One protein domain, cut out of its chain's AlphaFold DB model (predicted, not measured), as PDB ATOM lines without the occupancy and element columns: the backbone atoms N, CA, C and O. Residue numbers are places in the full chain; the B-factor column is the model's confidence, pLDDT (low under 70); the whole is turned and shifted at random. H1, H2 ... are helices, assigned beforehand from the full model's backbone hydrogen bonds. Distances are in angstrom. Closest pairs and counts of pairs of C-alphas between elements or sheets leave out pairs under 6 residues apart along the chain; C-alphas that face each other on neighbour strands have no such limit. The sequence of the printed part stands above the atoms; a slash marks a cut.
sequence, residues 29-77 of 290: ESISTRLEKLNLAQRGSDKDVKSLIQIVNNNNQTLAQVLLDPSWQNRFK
ATOM      1  N   GLU A  29     -15.634 -29.537 313.603       71.06
ATOM      2  CA  GLU A  29     -16.014 -30.874 314.005       71.06
ATOM      3  C   GLU A  29     -17.190 -30.735 314.963       71.06
ATOM      4  O   GLU A  29     -17.109 -29.996 315.951       71.06
ATOM      5  N   SER A  30     -18.301 -31.395 314.637       83.62
ATOM      6  CA  SER A  30     -19.475 -31.337 315.496       83.62
ATOM      7  C   SER A  30     -19.105 -31.852 316.890       83.62
ATOM      8  O   SER A  30     -18.300 -32.779 317.029       83.62
ATOM      9  N   ILE A  31     -19.697 -31.277 317.942       84.81
ATOM     10  CA  ILE A  31     -19.447 -31.749 319.312       84.81
ATOM     11  C   ILE A  31     -19.792 -33.235 319.442       84.81
ATOM     12  O   ILE A  31     -19.063 -33.957 320.110       84.81
ATOM     13  N   SER A  32     -20.816 -33.723 318.742       83.31
ATOM     14  CA  SER A  32     -21.156 -35.149 318.699       83.31
ATOM     15  C   SER A  32     -19.994 -36.005 318.188       83.31
ATOM     16  O   SER A  32     -19.553 -36.915 318.884       83.31
ATOM     17  N   THR A  33     -19.413 -35.650 317.036       83.62
ATOM     18  CA  THR A  33     -18.236 -36.340 316.476       83.62
ATOM     19  C   THR A  33     -17.036 -36.261 317.425       83.62
ATOM     20  O   THR A  33     -16.325 -37.246 317.629       83.62
ATOM     21  N   ARG A  34     -16.833 -35.104 318.071       81.25
ATOM     22  CA  ARG A  34     -15.784 -34.915 319.084       81.25
ATOM     23  C   ARG A  34     -15.987 -35.860 320.274       81.25
ATOM     24  O   ARG A  34     -15.029 -36.481 320.723       81.25
ATOM     25  N   LEU A  35     -17.213 -35.987 320.782       82.88
ATOM     26  CA  LEU A  35     -17.552 -36.864 321.908       82.88
ATOM     27  C   LEU A  35     -17.393 -38.346 321.556       82.88
ATOM     28  O   LEU A  35     -16.967 -39.117 322.415       82.88
ATOM     29  N   GLU A  36     -17.687 -38.743 320.320       80.88
ATOM     30  CA  GLU A  36     -17.439 -40.100 319.821       80.88
ATOM     31  C   GLU A  36     -15.943 -40.415 319.754       80.88
ATOM     32  O   GLU A  36     -15.505 -41.431 320.293       80.88
ATOM     33  N   LYS A  37     -15.129 -39.517 319.177       76.00
ATOM     34  CA  LYS A  37     -13.661 -39.681 319.139       76.00
ATOM     35  C   LYS A  37     -13.047 -39.726 320.529       76.00
ATOM     36  O   LYS A  37     -12.103 -40.475 320.775       76.00
ATOM     37  N   LEU A  38     -13.589 -38.925 321.439       74.69
ATOM     38  CA  LEU A  38     -13.219 -38.943 322.842       74.69
ATOM     39  C   LEU A  38     -13.907 -40.076 323.602       74.69
ATOM     40  O   LEU A  38     -13.795 -40.091 324.808       74.69
ATOM     41  N   ASN A  39     -14.634 -41.003 322.980       74.81
ATOM     42  CA  ASN A  39     -15.341 -42.093 323.660       74.81
ATOM     43  C   ASN A  39     -16.166 -41.660 324.902       74.81
ATOM     44  O   ASN A  39     -16.323 -42.409 325.868       74.81
ATOM     45  N   LEU A  40     -16.657 -40.418 324.906       76.75
ATOM     46  CA  LEU A  40     -17.484 -39.846 325.968       76.75
ATOM     47  C   LEU A  40     -18.959 -40.152 325.719       76.75
ATOM     48  O   LEU A  40     -19.704 -40.358 326.676       76.75
ATOM     49  N   ALA A  41     -19.357 -40.255 324.447       80.50
ATOM     50  CA  ALA A  41     -20.714 -40.625 324.052       80.50
ATOM     51  C   ALA A  41     -21.150 -41.978 324.648       80.50
ATOM     52  O   ALA A  41     -22.297 -42.130 325.038       80.50
ATOM     53  N   GLN A  42     -20.222 -42.930 324.798       77.62
ATOM     54  CA  GLN A  42     -20.496 -44.261 325.357       77.62
ATOM     55  C   GLN A  42     -20.456 -44.311 326.896       77.62
ATOM     56  O   GLN A  42     -20.687 -45.365 327.487       77.62
ATOM     57  N   ARG A  43     -20.088 -43.209 327.565       75.38
ATOM     58  CA  ARG A  43     -19.837 -43.176 329.019       75.38
ATOM     59  C   ARG A  43     -20.938 -42.509 329.826       75.38
ATOM     60  O   ARG A  43     -21.131 -42.880 330.984       75.38
ATOM     61  N   GLY A  44     -21.600 -41.517 329.243       79.75
ATOM     62  CA  GLY A  44     -22.763 -40.864 329.835       79.75
ATOM     63  C   GLY A  44     -24.063 -41.549 329.423       79.75
ATOM     64  O   GLY A  44     -24.085 -42.362 328.503       79.75
ATOM     65  N   SER A  45     -25.164 -41.195 330.086       87.81
ATOM     66  CA  SER A  45     -26.493 -41.514 329.557       87.81
ATOM     67  C   SER A  45     -26.787 -40.674 328.306       87.81
ATOM     68  O   SER A  45     -26.257 -39.569 328.168       87.81
ATOM     69  N   ASP A  46     -27.699 -41.118 327.437       88.44
ATOM     70  CA  ASP A  46     -28.147 -40.326 326.276       88.44
ATOM     71  C   ASP A  46     -28.614 -38.917 326.676       88.44
ATOM     72  O   ASP A  46     -28.387 -37.937 325.964       88.44
ATOM     73  N   LYS A  47     -29.246 -38.806 327.852       93.00
ATOM     74  CA  LYS A  47     -29.680 -37.530 328.429       93.00
ATOM     75  C   LYS A  47     -28.490 -36.638 328.781       93.00
ATOM     76  O   LYS A  47     -28.528 -35.443 328.483       93.00
ATOM     77  N   ASP A  48     -27.444 -37.193 329.389       91.12
ATOM     78  CA  ASP A  48     -26.231 -36.444 329.734       91.12
ATOM     79  C   ASP A  48     -25.458 -36.018 328.485       91.12
ATOM     80  O   ASP A  48     -25.019 -34.874 328.413       91.12
ATOM     81  N   VAL A  49     -25.348 -36.886 327.474       88.88
ATOM     82  CA  VAL A  49     -24.692 -36.565 326.197       88.88
ATOM     83  C   VAL A  49     -25.418 -35.422 325.485       88.88
ATOM     84  O   VAL A  49     -24.782 -34.441 325.095       88.88
ATOM     85  N   LYS A  50     -26.752 -35.484 325.377       90.19
ATOM     86  CA  LYS A  50     -27.558 -34.393 324.801       90.19
ATOM     87  C   LYS A  50     -27.400 -33.090 325.584       90.19
ATOM     88  O   LYS A  50     -27.205 -32.037 324.981       90.19
ATOM     89  N   SER A  51     -27.431 -33.168 326.915       90.44
ATOM     90  CA  SER A  51     -27.257 -31.999 327.788       90.44
ATOM     91  C   SER A  51     -25.865 -31.376 327.630       90.44
ATOM     92  O   SER A  51     -25.744 -30.156 327.561       90.44
ATOM     93  N   LEU A  52     -24.817 -32.201 327.510       88.56
ATOM     94  CA  LEU A  52     -23.444 -31.753 327.277       88.56
ATOM     95  C   LEU A  52     -23.313 -31.021 325.939       88.56
ATOM     96  O   LEU A  52     -22.758 -29.925 325.891       88.56
ATOM     97  N   ILE A  53     -23.858 -31.600 324.863       89.62
ATOM     98  CA  ILE A  53     -23.873 -30.979 323.529       89.62
ATOM     99  C   ILE A  53     -24.581 -29.624 323.586       89.62
ATOM    100  O   ILE A  53     -24.062 -28.636 323.069       89.62
ATOM    101  N   GLN A  54     -25.740 -29.561 324.245       89.44
ATOM    102  CA  GLN A  54     -26.509 -28.328 324.377       89.44
ATOM    103  C   GLN A  54     -25.728 -27.245 325.132       89.44
ATOM    104  O   GLN A  54     -25.688 -26.103 324.681       89.44
ATOM    105  N   ILE A  55     -25.066 -27.589 326.239       89.25
ATOM    106  CA  ILE A  55     -24.267 -26.632 327.019       89.25
ATOM    107  C   ILE A  55     -23.090 -26.103 326.209       89.25
ATOM    108  O   ILE A  55     -22.880 -24.895 326.191       89.25
ATOM    109  N   VAL A  56     -22.352 -26.972 325.517       86.25
ATOM    110  CA  VAL A  56     -21.189 -26.551 324.718       86.25
ATOM    111  C   VAL A  56     -21.604 -25.701 323.511       86.25
ATOM    112  O   VAL A  56     -20.858 -24.815 323.101       86.25
ATOM    113  N   ASN A  57     -22.787 -25.945 322.940       86.06
ATOM    114  CA  ASN A  57     -23.289 -25.162 321.810       86.06
ATOM    115  C   ASN A  57     -23.899 -23.815 322.230       86.06
ATOM    116  O   ASN A  57     -23.795 -22.851 321.474       86.06
ATOM    117  N   ASN A  58     -24.539 -23.744 323.404       84.00
ATOM    118  CA  ASN A  58     -25.340 -22.585 323.813       84.00
ATOM    119  C   ASN A  58     -24.612 -21.641 324.774       84.00
ATOM    120  O   ASN A  58     -24.849 -20.435 324.755       84.00
ATOM    121  N   ASN A  59     -23.736 -22.176 325.621       67.56
ATOM    122  CA  ASN A  59     -22.946 -21.394 326.557       67.56
ATOM    123  C   ASN A  59     -21.545 -21.287 325.963       67.56
ATOM    124  O   ASN A  59     -21.005 -22.289 325.515       67.56
ATOM    125  N   ASN A  60     -20.918 -20.111 325.987       70.81
ATOM    126  CA  ASN A  60     -19.562 -19.869 325.454       70.81
ATOM    127  C   ASN A  60     -18.428 -20.704 326.121       70.81
ATOM    128  O   ASN A  60     -17.254 -20.343 326.038       70.81
ATOM    129  N   GLN A  61     -18.758 -21.794 326.815       80.44
ATOM    130  CA  GLN A  61     -17.857 -22.748 327.434       80.44
ATOM    131  C   GLN A  61     -17.383 -23.799 326.429       80.44
ATOM    132  O   GLN A  61     -18.141 -24.373 325.652       80.44
ATOM    133  N   THR A  62     -16.093 -24.099 326.482       83.31
ATOM    134  CA  THR A  62     -15.511 -25.209 325.728       83.31
ATOM    135  C   THR A  62     -15.847 -26.546 326.386       83.31
ATOM    136  O   THR A  62     -15.980 -26.625 327.606       83.31
ATOM    137  N   LEU A  63     -15.876 -27.631 325.603       84.00
ATOM    138  CA  LEU A  63     -16.010 -28.995 326.133       84.00
ATOM    139  C   LEU A  63     -15.008 -29.275 327.273       84.00
ATOM    140  O   LEU A  63     -15.354 -29.907 328.261       84.00
ATOM    141  N   ALA A  64     -13.786 -28.749 327.162       81.75
ATOM    142  CA  ALA A  64     -12.747 -28.855 328.184       81.75
ATOM    143  C   ALA A  64     -13.159 -28.272 329.539       81.75
ATOM    144  O   ALA A  64     -12.970 -28.918 330.565       81.75
ATOM    145  N   GLN A  65     -13.756 -27.081 329.528       82.25
ATOM    146  CA  GLN A  65     -14.227 -26.413 330.739       82.25
ATOM    147  C   GLN A  65     -15.407 -27.150 331.365       82.25
ATOM    148  O   GLN A  65     -15.466 -27.279 332.581       82.25
ATOM    149  N   VAL A  66     -16.316 -27.684 330.544       86.50
ATOM    150  CA  VAL A  66     -17.460 -28.448 331.058       86.50
ATOM    151  C   VAL A  66     -16.991 -29.755 331.703       86.50
ATOM    152  O   VAL A  66     -17.436 -30.089 332.791       86.50
ATOM    153  N   LEU A  67     -16.038 -30.474 331.099       82.94
ATOM    154  CA  LEU A  67     -15.498 -31.720 331.673       82.94
ATOM    155  C   LEU A  67     -14.581 -31.506 332.891       82.94
ATOM    156  O   LEU A  67     -14.253 -32.465 333.588       82.94
ATOM    157  N   LEU A  68     -14.160 -30.268 333.151       78.25
ATOM    158  CA  LEU A  68     -13.446 -29.882 334.369       78.25
ATOM    159  C   LEU A  68     -14.378 -29.761 335.583       78.25
ATOM    160  O   LEU A  68     -13.912 -29.876 336.714       78.25
ATOM    161  N   ASP A  69     -15.676 -29.565 335.362       83.44
ATOM    162  CA  ASP A  69     -16.668 -29.467 336.428       83.44
ATOM    163  C   ASP A  69     -16.891 -30.843 337.100       83.44
ATOM    164  O   ASP A  69     -17.205 -31.824 336.408       83.44
ATOM    165  N   PRO A  70     -16.780 -30.949 338.440       83.94
ATOM    166  CA  PRO A  70     -16.957 -32.210 339.165       83.94
ATOM    167  C   PRO A  70     -18.292 -32.920 338.900       83.94
ATOM    168  O   PRO A  70     -18.355 -34.151 338.904       83.94
ATOM    169  N   SER A  71     -19.373 -32.178 338.646       88.88
ATOM    170  CA  SER A  71     -20.684 -32.758 338.343       88.88
ATOM    171  C   SER A  71     -20.674 -33.509 337.009       88.88
ATOM    172  O   SER A  71     -21.209 -34.618 336.918       88.88
ATOM    173  N   TRP A  72     -20.003 -32.958 335.997       86.75
ATOM    174  CA  TRP A  72     -19.818 -33.593 334.692       86.75
ATOM    175  C   TRP A  72     -18.827 -34.746 334.769       86.75
ATOM    176  O   TRP A  72     -19.067 -35.796 334.172       86.75
ATOM    177  N   GLN A  73     -17.769 -34.610 335.570       82.94
ATOM    178  CA  GLN A  73     -16.856 -35.719 335.832       82.94
ATOM    179  C   GLN A  73     -17.588 -36.919 336.430       82.94
ATOM    180  O   GLN A  73     -17.443 -38.031 335.928       82.94
ATOM    181  N   ASN A  74     -18.441 -36.704 337.431       83.31
ATOM    182  CA  ASN A  74     -19.219 -37.776 338.049       83.31
ATOM    183  C   ASN A  74     -20.184 -38.440 337.054       83.31
ATOM    184  O   ASN A  74     -20.221 -39.669 336.968       83.31
ATOM    185  N   ARG A  75     -20.910 -37.647 336.250       86.50
ATOM    186  CA  ARG A  75     -21.846 -38.158 335.226       86.50
ATOM    187  C   ARG A  75     -21.159 -39.036 334.180       86.50
ATOM    188  O   ARG A  75     -21.694 -40.073 333.805       86.50
ATOM    189  N   PHE A  76     -19.957 -38.656 333.753       81.12
ATOM    190  CA  PHE A  76     -19.175 -39.391 332.749       81.12
ATOM    191  C   PHE A  76     -18.155 -40.366 333.364       81.12
ATOM    192  O   PHE A  76     -17.334 -40.946 332.644       81.12
ATOM    193  N   LYS A  77     -18.204 -40.567 334.693       78.62
ATOM    194  CA  LYS A  77     -17.285 -41.420 335.471       78.62
ATOM    195  C   LYS A  77     -15.812 -41.112 335.176       78.62
ATOM    196  O   LYS A  77     -14.982 -42.008 335.002       78.62
TER     197      LYS A  77
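This is residues 29 to 77 of the 290 residues of the protein "3D domain-containing protein" of bacterium F11 (UniProt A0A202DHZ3). A small rounded cluster of four short helices makes an arch: the longest, H2, is its back, H1 lies to one side of H2, and H3 and H4 lie to the other side. H1 and H3 are both steeply turned against H2, and H4 folds back from the end of H3 about perpendicular to it; the helices meet through few pairs of C-alphas. The printed part has 49 residues with four named helices, in the order H1, H2, H3, H4, and no named strand. Its class is all helix, and it is compact, with a radius of gyration of the C-alphas of 9.7 A and spans of 23 by 21 by 17 A.

H2, residues 46 to 58, is the longest helix. H1, residues 31 to 37, only just touches it, with 3 pairs of C-alphas within 8 A; the closest are those of Ile 31 and Ile 53, 6.2 A apart. H2 touches H1 with residues 53 to 56 alone. The two helices run opposite ways at a steep tilt of 53 degrees. H3, residues 63 to 68, also only just touches H2, with 3 pairs within 8 A; the closest C-alphas, those of Val 56 and Leu 63, are 5.9 A apart. Here H2 takes part with residues 52 to 56 alone, and the two run opposite ways at a steep tilt of 66 degrees. H4, residues 70 to 75, touches no helix but is near H3: the two are close but not clearly touching, about perpendicular at 74 degrees, with the C-alphas of Leu 67 and Gln 73 closest at 5.9 A. H4 and H2 are also close but not clearly touching, their closest C-alphas being those of Asp 48 and Arg 75, 7.2 A apart. H1 and H4 are apart, and H1 and H3 are only just apart, with a closest distance of 8.1 A between their C-alphas. In H1, H2, H3 and H4 every O i to N i+4 pair is within hydrogen-bond range.

H2 measures 18.1 A from C-alpha 46 at (-28.147, -40.326, 326.276) to C-alpha 58 at (-25.340, -22.585, 323.813). H1 begins at C-alpha 31, at (-19.447, -31.749, 319.312), and is 9.8 A long. H3 is 8.7 A long, and H4, 8.6 A long, ends at C-alpha 75 at (-21.846, -38.158, 335.226).

The C-alphas farthest apart are those of Glu 29 and Asn 74, at 25.2 A. The printed part has no cut. The links from H2 to H3 and from H3 to H4 are tight, the link from H1 to H2 is short, and no link is long. The mean pLDDT of the printed part is 82.9, and one residue, Asn 59, is under 70.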